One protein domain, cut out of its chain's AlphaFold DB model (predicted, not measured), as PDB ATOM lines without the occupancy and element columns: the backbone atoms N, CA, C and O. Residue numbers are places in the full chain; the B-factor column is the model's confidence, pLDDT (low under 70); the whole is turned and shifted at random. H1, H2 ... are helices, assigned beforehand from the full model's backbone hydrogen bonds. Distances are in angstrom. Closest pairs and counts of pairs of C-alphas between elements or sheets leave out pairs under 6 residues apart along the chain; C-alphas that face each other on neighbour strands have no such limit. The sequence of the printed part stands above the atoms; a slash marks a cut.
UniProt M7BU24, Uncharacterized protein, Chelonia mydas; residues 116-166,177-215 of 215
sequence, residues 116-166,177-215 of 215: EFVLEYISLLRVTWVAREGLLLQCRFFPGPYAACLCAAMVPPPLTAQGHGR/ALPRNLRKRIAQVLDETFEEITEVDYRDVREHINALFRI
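This is residues 116 to 166 and 177 to 215 of the 215 residues of an uncharacterized protein of Chelonia mydas (UniProt M7BU24). A short helix, H3, sits in the core of a small helical domain, with H5, H6 and H2 packed round it, mostly crossed to it; H1 meets the last residues of H3 with its end. H4 lies at one end of the longest axis and touches no other helix. The printed part has 90 residues with six named helices, H1 to H6 in order along the chain, and no named strand; the class is all helix. The whole is compact, with a radius of gyration of the C-alphas of 12.7 A and spans of 36 by 26 by 22 A.

H1, residues 116 to 126, and H3, residues 143 to 154, touch only at their ends, where the closest C-alphas, those of Ser 123 and Met 154, are 4.9 A apart. H1 only just touches H5, residues 180 to 193, with 3 pairs of C-alphas within 8 A, the closest being Glu 120 and Asn 181 at 7.0 A; they run the same way at a shallow tilt of 26 degrees. H2, residues 129 to 138, touches residues 146 to 150 of H3, closest at the C-alphas of Leu 136 and Tyr 146, 6.2 A, with a steep tilt of 46 degrees, opposite ways. H3 is the hub, touching four helices. H4, residues 157 to 165, touches no helix; it is only just apart from H3, 8.1 A at the closest. H5 touches H3 at a steep tilt of 52 degrees, opposite ways, with the C-alphas of Ala 147 and Ile 186 closest at 6.7 A. H6, residues 199 to 212, touches H3 with 23 pairs of C-alphas within 8 A, the closest being Gly 144 and Val 205 at 3.9 A; they run the same way at a steep tilt of 42 degrees. H5 and H6 are near each other. Every O i to N i+4 pair is within hydrogen-bond range in H2, H3, H4, H5 and H6, and 4 of 7 are in H1.

H1 begins at C-alpha 116, (-62.251, -8.544, 81.808), and is 16.7 A long from first to last C-alpha. H2 measures 14.3 A, H3 15.8 A and H4 12.0 A. H5 measures 20.1 A, starting at C-alpha 180, (-56.690, -2.061, 75.575). H6 measures 20.3 A and ends at C-alpha 212, (-55.867, -10.312, 61.547).

The two C-alphas farthest apart, those of Arg 166 and Glu 195, are 38.6 A apart. Residues 167 to 176 are cut out and not printed, and C-alphas 166 and 177 stand 13.8 A apart across the cut, within the link from H4 to H5. The links printed whole are tight. The mean pLDDT of the printed part is 82.3; residues 116 to 126, 158 to 166 and 215 are under 70.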
ATOM      1  N   GLU A 116     -63.319  -9.269  82.512       52.91
ATOM      2  CA  GLU A 116     -62.251  -8.544  81.808       52.91
ATOM      3  C   GLU A 116     -60.866  -8.822  82.431       52.91
ATOM      4  O   GLU A 116     -59.863  -8.912  81.720       52.91
ATOM      5  N   PHE A 117     -60.822  -9.053  83.749       49.09
ATOM      6  CA  PHE A 117     -59.599  -9.316  84.517       49.09
ATOM      7  C   PHE A 117     -59.078 -10.756  84.362       49.09
ATOM      8  O   PHE A 117     -57.869 -10.994  84.365       49.09
ATOM      9  N   VAL A 118     -59.973 -11.735  84.190       58.22
ATOM     10  CA  VAL A 118     -59.596 -13.154  84.042       58.22
ATOM     11  C   VAL A 118     -58.878 -13.400  82.709       58.22
ATOM     12  O   VAL A 118     -57.904 -14.152  82.649       58.22
ATOM     13  N   LEU A 119     -59.284 -12.705  81.645       55.69
ATOM     14  CA  LEU A 119     -58.615 -12.776  80.343       55.69
ATOM     15  C   LEU A 119     -57.201 -12.186  80.364       55.69
ATOM     16  O   LEU A 119     -56.315 -12.704  79.686       55.69
ATOM     17  N   GLU A 120     -56.966 -11.150  81.170       56.34
ATOM     18  CA  GLU A 120     -55.662 -10.494  81.290       56.34
ATOM     19  C   GLU A 120     -54.595 -11.457  81.832       56.34
ATOM     20  O   GLU A 120     -53.505 -11.558  81.269       56.34
ATOM     21  N   TYR A 121     -54.938 -12.253  82.849       52.66
ATOM     22  CA  TYR A 121     -54.034 -13.246  83.438       52.66
ATOM     23  C   TYR A 121     -53.823 -14.471  82.526       52.66
ATOM     24  O   TYR A 121     -52.710 -14.989  82.416       52.66
ATOM     25  N   ILE A 122     -54.867 -14.910  81.811       57.00
ATOM     26  CA  ILE A 122     -54.801 -16.076  80.912       57.00
ATOM     27  C   ILE A 122     -53.992 -15.768  79.645       57.00
ATOM     28  O   ILE A 122     -53.218 -16.614  79.196       57.00
ATOM     29  N   SER A 123     -54.114 -14.566  79.075       58.50
ATOM     30  CA  SER A 123     -53.309 -14.156  77.915       58.50
ATOM     31  C   SER A 123     -51.828 -13.957  78.267       58.50
ATOM     32  O   SER A 123     -50.963 -14.167  77.416       58.50
ATOM     33  N   LEU A 124     -51.517 -13.615  79.523       56.91
ATOM     34  CA  LEU A 124     -50.149 -13.445  80.029       56.91
ATOM     35  C   LEU A 124     -49.362 -14.764  80.124       56.91
ATOM     36  O   LEU A 124     -48.144 -14.750  79.946       56.91
ATOM     37  N   LEU A 125     -50.044 -15.888  80.371       59.06
ATOM     38  CA  LEU A 125     -49.419 -17.193  80.631       59.06
ATOM     39  C   LEU A 125     -49.233 -18.081  79.392       59.06
ATOM     40  O   LEU A 125     -48.516 -19.078  79.467       59.06
ATOM     41  N   ARG A 126     -49.859 -17.755  78.255       65.94
ATOM     42  CA  ARG A 126     -49.885 -18.673  77.101       65.94
ATOM     43  C   ARG A 126     -48.613 -18.681  76.266       65.94
ATOM     44  O   ARG A 126     -48.245 -19.728  75.746       65.94
ATOM     45  N   VAL A 127     -47.931 -17.545  76.128       83.88
ATOM     46  CA  VAL A 127     -46.742 -17.469  75.266       83.88
ATOM     47  C   VAL A 127     -45.483 -17.516  76.123       83.88
ATOM     48  O   VAL A 127     -44.985 -16.483  76.590       83.88
ATOM     49  N   THR A 128     -44.991 -18.740  76.339       88.56
ATOM     50  CA  THR A 128     -43.707 -19.009  76.998       88.56
ATOM     51  C   THR A 128     -42.560 -18.342  76.239       88.56
ATOM     52  O   THR A 128     -42.671 -18.069  75.045       88.56
ATOM     53  N   TRP A 129     -41.436 -18.091  76.915       88.06
ATOM     54  CA  TRP A 129     -40.243 -17.525  76.271       88.06
ATOM     55  C   TRP A 129     -39.801 -18.336  75.041       88.06
ATOM     56  O   TRP A 129     -39.602 -17.772  73.971       88.06
ATOM     57  N   VAL A 130     -39.769 -19.666  75.161       90.31
ATOM     58  CA  VAL A 130     -39.413 -20.577  74.058       90.31
ATOM     59  C   VAL A 130     -40.368 -20.420  72.870       90.31
ATOM     60  O   VAL A 130     -39.933 -20.367  71.721       90.31
ATOM     61  N   ALA A 131     -41.673 -20.275  73.128       89.81
ATOM     62  CA  ALA A 131     -42.642 -20.012  72.071       89.81
ATOM     63  C   ALA A 131     -42.408 -18.645  71.404       89.81
ATOM     64  O   ALA A 131     -42.568 -18.531  70.191       89.81
ATOM     65  N   ARG A 132     -41.983 -17.618  72.155       91.31
ATOM     66  CA  ARG A 132     -41.646 -16.297  71.591       91.31
ATOM     67  C   ARG A 132     -40.445 -16.365  70.657       91.31
ATOM     68  O   ARG A 132     -40.517 -15.785  69.581       91.31
ATOM     69  N   GLU A 133     -39.388 -17.083  71.027       92.56
ATOM     70  CA  GLU A 133     -38.224 -17.286  70.152       92.56
ATOM     71  C   GLU A 133     -38.605 -18.051  68.880       92.56
ATOM     72  O   GLU A 133     -38.236 -17.652  67.776       92.56
ATOM     73  N   GLY A 134     -39.424 -19.100  69.013       93.50
ATOM     74  CA  GLY A 134     -39.961 -19.828  67.862       93.50
ATOM     75  C   GLY A 134     -40.769 -18.925  66.924       93.50
ATOM     76  O   GLY A 134     -40.574 -18.964  65.708       93.50
ATOM     77  N   LEU A 135     -41.629 -18.068  67.481       92.12
ATOM     78  CA  LEU A 135     -42.382 -17.068  66.722       92.12
ATOM     79  C   LEU A 135     -41.468 -16.039  66.047       92.12
ATOM     80  O   LEU A 135     -41.698 -15.703  64.889       92.12
ATOM     81  N   LEU A 136     -40.418 -15.561  66.720       93.62
ATOM     82  CA  LEU A 136     -39.463 -14.616  66.129       93.62
ATOM     83  C   LEU A 136     -38.774 -15.200  64.901       93.62
ATOM     84  O   LEU A 136     -38.691 -14.535  63.867       93.62
ATOM     85  N   LEU A 137     -38.332 -16.455  65.001       94.19
ATOM     86  CA  LEU A 137     -37.709 -17.170  63.893       94.19
ATOM     87  C   LEU A 137     -38.692 -17.359  62.730       94.19
ATOM     88  O   LEU A 137     -38.338 -17.094  61.581       94.19
ATOM     89  N   GLN A 138     -39.940 -17.746  63.018       92.56
ATOM     90  CA  GLN A 138     -40.990 -17.880  61.999       92.56
ATOM     91  C   GLN A 138     -41.279 -16.553  61.290       92.56
ATOM     92  O   GLN A 138     -41.431 -16.513  60.070       92.56
ATOM     93  N   CYS A 139     -41.301 -15.458  62.045       93.38
ATOM     94  CA  CYS A 139     -41.559 -14.119  61.535       93.38
ATOM     95  C   CYS A 139     -40.305 -13.426  60.987       93.38
ATOM     96  O   CYS A 139     -40.376 -12.247  60.646       93.38
ATOM     97  N   ARG A 140     -39.168 -14.135  60.893       95.00
ATOM     98  CA  ARG A 140     -37.879 -13.627  60.390       95.00
ATOM     99  C   ARG A 140     -37.454 -12.311  61.052       95.00
ATOM    100  O   ARG A 140     -36.878 -11.458  60.387       95.00
ATOM    101  N   PHE A 141     -37.756 -12.154  62.341       92.38
ATOM    102  CA  PHE A 141     -37.462 -10.944  63.114       92.38
ATOM    103  C   PHE A 141     -38.115  -9.657  62.567       92.38
ATOM    104  O   PHE A 141     -37.608  -8.566  62.806       92.38
ATOM    105  N   PHE A 142     -39.247  -9.749  61.858       93.62
ATOM    106  CA  PHE A 142     -40.024  -8.565  61.471       93.62
ATOM    107  C   PHE A 142     -41.089  -8.229  62.527       93.62
ATOM    108  O   PHE A 142     -41.929  -9.093  62.814       93.62
ATOM    109  N   PRO A 143     -41.125  -6.991  63.064       94.06
ATOM    110  CA  PRO A 143     -42.064  -6.598  64.117       94.06
ATOM    111  C   PRO A 143     -43.532  -6.801  63.736       94.06
ATOM    112  O   PRO A 143     -44.303  -7.312  64.546       94.06
ATOM    113  N   GLY A 144     -43.927  -6.459  62.503       94.56
ATOM    114  CA  GLY A 144     -45.314  -6.557  62.039       94.56
ATOM    115  C   GLY A 144     -45.875  -7.981  62.046       94.56
ATOM    116  O   GLY A 144     -46.799  -8.271  62.816       94.56
ATOM    117  N   PRO A 145     -45.305  -8.903  61.246       93.94
ATOM    118  CA  PRO A 145     -45.684 -10.312  61.255       93.94
ATOM    119  C   PRO A 145     -45.570 -10.945  62.645       93.94
ATOM    120  O   PRO A 145     -46.467 -11.683  63.054       93.94
ATOM    121  N   TYR A 146     -44.515 -10.609  63.397       94.56
ATOM    122  CA  TYR A 146     -44.331 -11.099  64.761       94.56
ATOM    123  C   TYR A 146     -45.473 -10.675  65.683       94.56
ATOM    124  O   TYR A 146     -46.045 -11.516  66.374       94.56
ATOM    125  N   ALA A 147     -45.877  -9.405  65.650       94.06
ATOM    126  CA  ALA A 147     -46.976  -8.898  66.459       94.06
ATOM    127  C   ALA A 147     -48.321  -9.547  66.105       94.06
ATOM    128  O   ALA A 147     -49.114  -9.827  67.004       94.06
ATOM    129  N   ALA A 148     -48.581  -9.824  64.823       92.06
ATOM    130  CA  ALA A 148     -49.783 -10.550  64.410       92.06
ATOM    131  C   ALA A 148     -49.789 -11.992  64.935       92.06
ATOM    132  O   ALA A 148     -50.789 -12.428  65.507       92.06
ATOM    133  N   CYS A 149     -48.674 -12.714  64.806       91.62
ATOM    134  CA  CYS A 149     -48.542 -14.068  65.339       91.62
ATOM    135  C   CYS A 149     -48.637 -14.100  66.871       91.62
ATOM    136  O   CYS A 149     -49.327 -14.953  67.430       91.62
ATOM    137  N   LEU A 150     -48.007 -13.140  67.550       91.62
ATOM    138  CA  LEU A 150     -48.084 -12.976  68.998       91.62
ATOM    139  C   LEU A 150     -49.524 -12.690  69.448       91.62
ATOM    140  O   LEU A 150     -50.006 -13.301  70.398       91.62
ATOM    141  N   CYS A 151     -50.232 -11.809  68.735       90.44
ATOM    142  CA  CYS A 151     -51.641 -11.512  68.977       90.44
ATOM    143  C   CYS A 151     -52.503 -12.775  68.831       90.44
ATOM    144  O   CYS A 151     -53.255 -13.114  69.743       90.44
ATOM    145  N   ALA A 152     -52.339 -13.525  67.738       87.94
ATOM    146  CA  ALA A 152     -53.066 -14.773  67.510       87.94
ATOM    147  C   ALA A 152     -52.786 -15.829  68.596       87.94
ATOM    148  O   ALA A 152     -53.693 -16.552  68.995       87.94
ATOM    149  N   ALA A 153     -51.553 -15.894  69.109       88.12
ATOM    150  CA  ALA A 153     -51.173 -16.807  70.183       88.12
ATOM    151  C   ALA A 153     -51.744 -16.399  71.557       88.12
ATOM    152  O   ALA A 153     -52.069 -17.255  72.383       88.12
ATOM    153  N   MET A 154     -51.868 -15.093  71.818       86.62
ATOM    154  CA  MET A 154     -52.374 -14.557  73.089       86.62
ATOM    155  C   MET A 154     -53.901 -14.533  73.182       86.62
ATOM    156  O   MET A 154     -54.430 -14.543  74.297       86.62
ATOM    157  N   VAL A 155     -54.611 -14.477  72.050       82.44
ATOM    158  CA  VAL A 155     -56.079 -14.462  72.015       82.44
ATOM    159  C   VAL A 155     -56.605 -15.903  72.030       82.44
ATOM    160  O   VAL A 155     -56.347 -16.667  71.102       82.44
ATOM    161  N   PRO A 156     -57.370 -16.309  73.060       73.56
ATOM    162  CA  PRO A 156     -58.008 -17.618  73.106       73.56
ATOM    163  C   PRO A 156     -58.852 -17.910  71.850       73.56
ATOM    164  O   PRO A 156     -59.595 -17.027  71.412       73.56
ATOM    165  N   PRO A 157     -58.849 -19.156  71.335       70.69
ATOM    166  CA  PRO A 157     -59.687 -19.558  70.201       70.69
ATOM    167  C   PRO A 157     -61.185 -19.209  70.329       70.69
ATOM    168  O   PRO A 157     -61.790 -18.836  69.328       70.69
ATOM    169  N   PRO A 158     -61.817 -19.249  71.522       68.00
ATOM    170  CA  PRO A 158     -63.207 -18.808  71.665       68.00
ATOM    171  C   PRO A 158     -63.417 -17.321  71.340       68.00
ATOM    172  O   PRO A 158     -64.438 -16.961  70.761       68.00
ATOM    173  N   LEU A 159     -62.443 -16.461  71.660       65.12
ATOM    174  CA  LEU A 159     -62.514 -15.026  71.377       65.12
ATOM    175  C   LEU A 159     -62.221 -14.716  69.911       65.12
ATOM    176  O   LEU A 159     -62.848 -13.822  69.342       65.12
ATOM    177  N   THR A 160     -61.324 -15.475  69.272       63.78
ATOM    178  CA  THR A 160     -61.145 -15.358  67.821       63.78
ATOM    179  C   THR A 160     -62.409 -15.827  67.102       63.78
ATOM    180  O   THR A 160     -62.924 -15.088  66.270       63.78
ATOM    181  N   ALA A 161     -62.993 -16.970  67.474       63.72
ATOM    182  CA  ALA A 161     -64.221 -17.492  66.868       63.72
ATOM    183  C   ALA A 161     -65.439 -16.569  67.071       63.72
ATOM    184  O   ALA A 161     -66.223 -16.373  66.142       63.72
ATOM    185  N   GLN A 162     -65.580 -15.944  68.245       59.97
ATOM    186  CA  GLN A 162     -66.643 -14.965  68.496       59.97
ATOM    187  C   GLN A 162     -66.481 -13.701  67.638       59.97
ATOM    188  O   GLN A 162     -67.480 -13.154  67.169       59.97
ATOM    189  N   GLY A 163     -65.239 -13.274  67.380       57.09
ATOM    190  CA  GLY A 163     -64.935 -12.208  66.424       57.09
ATOM    191  C   GLY A 163     -65.282 -12.566  64.975       57.09
ATOM    192  O   GLY A 163     -65.740 -11.699  64.241       57.09
ATOM    193  N   HIS A 164     -65.138 -13.838  64.583       60.03
ATOM    194  CA  HIS A 164     -65.454 -14.319  63.228       60.03
ATOM    195  C   HIS A 164     -66.957 -14.578  63.003       60.03
ATOM    196  O   HIS A 164     -67.448 -14.461  61.885       60.03
ATOM    197  N   GLY A 165     -67.703 -14.957  64.045       53.12
ATOM    198  CA  GLY A 165     -69.076 -15.460  63.910       53.12
ATOM    199  C   GLY A 165     -70.197 -14.451  64.174       53.12
ATOM    200  O   GLY A 165     -71.353 -14.742  63.878       53.12
ATOM    201  N   ARG A 166     -69.904 -13.267  64.730       49.25
ATOM    202  CA  ARG A 166     -70.931 -12.261  65.080       49.25
ATOM    203  C   ARG A 166     -70.997 -11.087  64.107       49.25
ATOM    204  O   ARG A 166     -71.223  -9.944  64.490       49.25
ATOM    205  N   ALA A 177     -62.507  -3.761  68.205       71.75
ATOM    206  CA  ALA A 177     -61.269  -3.147  68.641       71.75
ATOM    207  C   ALA A 177     -60.567  -4.097  69.610       71.75
ATOM    208  O   ALA A 177     -61.176  -4.567  70.569       71.75
ATOM    209  N   LEU A 178     -59.271  -4.324  69.391       79.00
ATOM    210  CA  LEU A 178     -58.464  -5.119  70.308       79.00
ATOM    211  C   LEU A 178     -58.572  -4.542  71.735       79.00
ATOM    212  O   LEU A 178     -58.408  -3.315  71.900       79.00
ATOM    213  N   PRO A 179     -58.814  -5.378  72.762       81.94
ATOM    214  CA  PRO A 179     -58.820  -4.942  74.153       81.94
ATOM    215  C   PRO A 179     -57.582  -4.096  74.490       81.94
ATOM    216  O   PRO A 179     -56.483  -4.315  73.967       81.94
ATOM    217  N   ARG A 180     -57.762  -3.040  75.295       82.50
ATOM    218  CA  ARG A 180     -56.690  -2.061  75.575       82.50
ATOM    219  C   ARG A 180     -55.497  -2.702  76.288       82.50
ATOM    220  O   ARG A 180     -54.361  -2.337  76.000       82.50
ATOM    221  N   ASN A 181     -55.761  -3.641  77.188       83.00
ATOM    222  CA  ASN A 181     -54.755  -4.429  77.896       83.00
ATOM    223  C   ASN A 181     -53.895  -5.263  76.939       83.00
ATOM    224  O   ASN A 181     -52.670  -5.173  76.985       83.00
ATOM    225  N   LEU A 182     -54.515  -5.984  76.001       84.12
ATOM    226  CA  LEU A 182     -53.791  -6.791  75.020       84.12
ATOM    227  C   LEU A 182     -52.887  -5.927  74.131       84.12
ATOM    228  O   LEU A 182     -51.735  -6.281  73.899       84.12
ATOM    229  N   ARG A 183     -53.357  -4.745  73.708       87.06
ATOM    230  CA  ARG A 183     -52.522  -3.782  72.965       87.06
ATOM    231  C   ARG A 183     -51.297  -3.332  73.754       87.06
ATOM    232  O   ARG A 183     -50.200  -3.341  73.207       87.06
ATOM    233  N   LYS A 184     -51.480  -2.952  75.023       89.44
ATOM    234  CA  LYS A 184     -50.366  -2.561  75.900       89.44
ATOM    235  C   LYS A 184     -49.362  -3.697  76.057       89.44
ATOM    236  O   LYS A 184     -48.164  -3.451  76.033       89.44
ATOM    237  N   ARG A 185     -49.845  -4.935  76.179       88.62
ATOM    238  CA  ARG A 185     -48.977  -6.096  76.351       88.62
ATOM    239  C   ARG A 185     -48.186  -6.425  75.092       88.62
ATOM    240  O   ARG A 185     -46.997  -6.685  75.202       88.62
ATOM    241  N   ILE A 186     -48.821  -6.394  73.921       90.75
ATOM    242  CA  ILE A 186     -48.121  -6.584  72.644       90.75
ATOM    243  C   ILE A 186     -47.046  -5.509  72.480       90.75
ATOM    244  O   ILE A 186     -45.912  -5.856  72.180       90.75
ATOM    245  N   ALA A 187     -47.367  -4.238  72.748       91.50
ATOM    246  CA  ALA A 187     -46.385  -3.153  72.699       91.50
ATOM    247  C   ALA A 187     -45.202  -3.402  73.648       91.50
ATOM    248  O   ALA A 187     -44.062  -3.375  73.213       91.50
ATOM    249  N   GLN A 188     -45.471  -3.771  74.904       92.19
ATOM    250  CA  GLN A 188     -44.417  -4.097  75.865       92.19
ATOM    251  C   GLN A 188     -43.525  -5.255  75.391       92.19
ATOM    252  O   GLN A 188     -42.310  -5.172  75.496       92.19
ATOM    253  N   VAL A 189     -44.111  -6.342  74.878       91.88
ATOM    254  CA  VAL A 189     -43.321  -7.480  74.385       91.88
ATOM    255  C   VAL A 189     -42.486  -7.073  73.174       91.88
ATOM    256  O   VAL A 189     -41.364  -7.545  73.037       91.88
ATOM    257  N   LEU A 190     -43.002  -6.198  72.314       93.69
ATOM    258  CA  LEU A 190     -42.251  -5.661  71.184       93.69
ATOM    259  C   LEU A 190     -41.057  -4.821  71.650       93.69
ATOM    260  O   LEU A 190     -39.952  -5.092  71.193       93.69
ATOM    261  N   ASP A 191     -41.252  -3.906  72.600       94.12
ATOM    262  CA  ASP A 191     -40.168  -3.098  73.182       94.12
ATOM    263  C   ASP A 191     -39.119  -3.960  73.914       94.12
ATOM    264  O   ASP A 191     -37.934  -3.654  73.901       94.12
ATOM    265  N   GLU A 192     -39.537  -5.061  74.551       93.81
ATOM    266  CA  GLU A 192     -38.623  -6.020  75.194       93.81
ATOM    267  C   GLU A 192     -37.833  -6.859  74.174       93.81
ATOM    268  O   GLU A 192     -36.730  -7.318  74.467       93.81
ATOM    269  N   THR A 193     -38.416  -7.114  73.001       93.94
ATOM    270  CA  THR A 193     -37.864  -8.045  72.005       93.94
ATOM    271  C   THR A 193     -36.981  -7.347  70.979       93.94
ATOM    272  O   THR A 193     -36.010  -7.931  70.498       93.94
ATOM    273  N   PHE A 194     -37.322  -6.113  70.623       93.62
ATOM    274  CA  PHE A 194     -36.633  -5.332  69.612       93.62
ATOM    275  C   PHE A 194     -36.011  -4.103  70.272       93.62
ATOM    276  O   PHE A 194     -36.719  -3.225  70.750       93.62
ATOM    277  N   GLU A 195     -34.679  -4.047  70.271       93.88
ATOM    278  CA  GLU A 195     -33.905  -2.961  70.891       93.88
ATOM    279  C   GLU A 195     -34.210  -1.588  70.262       93.88
ATOM    280  O   GLU A 195     -34.254  -0.576  70.958       93.88
ATOM    281  N   GLU A 196     -34.488  -1.563  68.955       94.25
ATOM    282  CA  GLU A 196     -34.827  -0.357  68.203       94.25
ATOM    283  C   GLU A 196     -36.086  -0.594  67.361       94.25
ATOM    284  O   GLU A 196     -36.020  -1.098  66.239       94.25
ATOM    285  N   ILE A 197     -37.253  -0.220  67.889       94.56
ATOM    286  CA  ILE A 197     -38.483  -0.117  67.097       94.56
ATOM    287  C   ILE A 197     -38.687   1.324  66.649       94.56
ATOM    288  O   ILE A 197     -38.693   2.261  67.452       94.56
ATOM    289  N   THR A 198     -38.911   1.508  65.351       96.38
ATOM    290  CA  THR A 198     -39.229   2.814  64.780       96.38
ATOM    291  C   THR A 198     -40.739   3.059  64.740       96.38
ATOM    292  O   THR A 198     -41.565   2.148  64.783       96.38
ATOM    293  N   GLU A 199     -41.133   4.321  64.570       94.88
ATOM    294  CA  GLU A 199     -42.532   4.694  64.306       94.88
ATOM    295  C   GLU A 199     -43.095   4.007  63.044       94.88
ATOM    296  O   GLU A 199     -44.296   3.746  62.955       94.88
ATOM    297  N   VAL A 200     -42.242   3.699  62.058       95.44
ATOM    298  CA  VAL A 200     -42.651   2.976  60.845       95.44
ATOM    299  C   VAL A 200     -43.036   1.539  61.191       95.44
ATOM    300  O   VAL A 200     -44.092   1.079  60.755       95.44
ATOM    301  N   ASP A 201     -42.254   0.875  62.039       95.56
ATOM    302  CA  ASP A 201     -42.542  -0.483  62.506       95.56
ATOM    303  C   ASP A 201     -43.830  -0.524  63.332       95.56
ATOM    304  O   ASP A 201     -44.652  -1.419  63.163       95.56
ATOM    305  N   TYR A 202     -44.078   0.488  64.168       92.12
ATOM    306  CA  TYR A 202     -45.334   0.600  64.914       92.12
ATOM    307  C   TYR A 202     -46.566   0.713  64.008       92.12
ATOM    308  O   TYR A 202     -47.625   0.145  64.308       92.12
ATOM    309  N   ARG A 203     -46.451   1.434  62.887       93.50
ATOM    310  CA  ARG A 203     -47.520   1.492  61.880       93.50
ATOM    311  C   ARG A 203     -47.723   0.137  61.218       93.50
ATOM    312  O   ARG A 203     -48.869  -0.299  61.122       93.50
ATOM    313  N   ASP A 204     -46.639  -0.538  60.851       93.81
ATOM    314  CA  ASP A 204     -46.675  -1.870  60.242       93.81
ATOM    315  C   ASP A 204     -47.302  -2.921  61.177       93.81
ATOM    316  O   ASP A 204     -48.217  -3.648  60.789       93.81
ATOM    317  N   VAL A 205     -46.912  -2.925  62.454       93.44
ATOM    318  CA  VAL A 205     -47.517  -3.728  63.531       93.44
ATOM    319  C   VAL A 205     -49.017  -3.497  63.617       93.44
ATOM    320  O   VAL A 205     -49.807  -4.443  63.667       93.44
ATOM    321  N   ARG A 206     -49.442  -2.232  63.619       91.06
ATOM    322  CA  ARG A 206     -50.861  -1.888  63.684       91.06
ATOM    323  C   ARG A 206     -51.616  -2.393  62.456       91.06
ATOM    324  O   ARG A 206     -52.747  -2.858  62.601       91.06
ATOM    325  N   GLU A 207     -51.039  -2.290  61.265       91.19
ATOM    326  CA  GLU A 207     -51.642  -2.790  60.026       91.19
ATOM    327  C   GLU A 207     -51.786  -4.313  60.034       91.19
ATOM    328  O   GLU A 207     -52.882  -4.808  59.769       91.19
ATOM    329  N   HIS A 208     -50.746  -5.036  60.447       91.44
ATOM    330  CA  HIS A 208     -50.749  -6.492  60.576       91.44
ATOM    331  C   HIS A 208     -51.775  -6.994  61.603       91.44
ATOM    332  O   HIS A 208     -52.547  -7.912  61.321       91.44
ATOM    333  N   ILE A 209     -51.860  -6.353  62.774       88.12
ATOM    334  CA  ILE A 209     -52.884  -6.671  63.777       88.12
ATOM    335  C   ILE A 209     -54.283  -6.386  63.226       88.12
ATOM    336  O   ILE A 209     -55.184  -7.198  63.395       88.12
ATOM    337  N   ASN A 210     -54.493  -5.253  62.552       87.44
ATOM    338  CA  ASN A 210     -55.800  -4.950  61.966       87.44
ATOM    339  C   ASN A 210     -56.179  -5.952  60.869       87.44
ATOM    340  O   ASN A 210     -57.349  -6.303  60.761       87.44
ATOM    341  N   ALA A 211     -55.215  -6.403  60.059       86.94
ATOM    342  CA  ALA A 211     -55.435  -7.414  59.032       86.94
ATOM    343  C   ALA A 211     -55.926  -8.740  59.633       86.94
ATOM    344  O   ALA A 211     -56.820  -9.358  59.062       86.94
ATOM    345  N   LEU A 212     -55.433  -9.113  60.821       84.31
ATOM    346  CA  LEU A 212     -55.867 -10.312  61.547       84.31
ATOM    347  C   LEU A 212     -57.375 -10.317  61.871       84.31
ATOM    348  O   LEU A 212     -57.985 -11.378  61.913       84.31
ATOM    349  N   PHE A 213     -57.983  -9.143  62.080       80.25
ATOM    350  CA  PHE A 213     -59.406  -8.997  62.433       80.25
ATOM    351  C   PHE A 213     -60.290  -8.508  61.274       80.25
ATOM    352  O   PHE A 213     -61.454  -8.181  61.491       80.25
ATOM    353  N   ARG A 214     -59.748  -8.393  60.055       79.00
ATOM    354  CA  ARG A 214     -60.476  -7.908  58.864       79.00
ATOM    355  C   ARG A 214     -61.172  -9.011  58.055       79.00
ATOM    356  O   ARG A 214     -61.682  -8.701  56.980       79.00
ATOM    357  N   ILE A 215     -61.145 -10.251  58.543       57.06
ATOM    358  CA  ILE A 215     -61.679 -11.446  57.872       57.06
ATOM    359  C   ILE A 215     -63.210 -11.402  57.824       57.06
ATOM    360  O   ILE A 215     -63.818 -11.029  58.852       57.06
TER     361      ILE A 215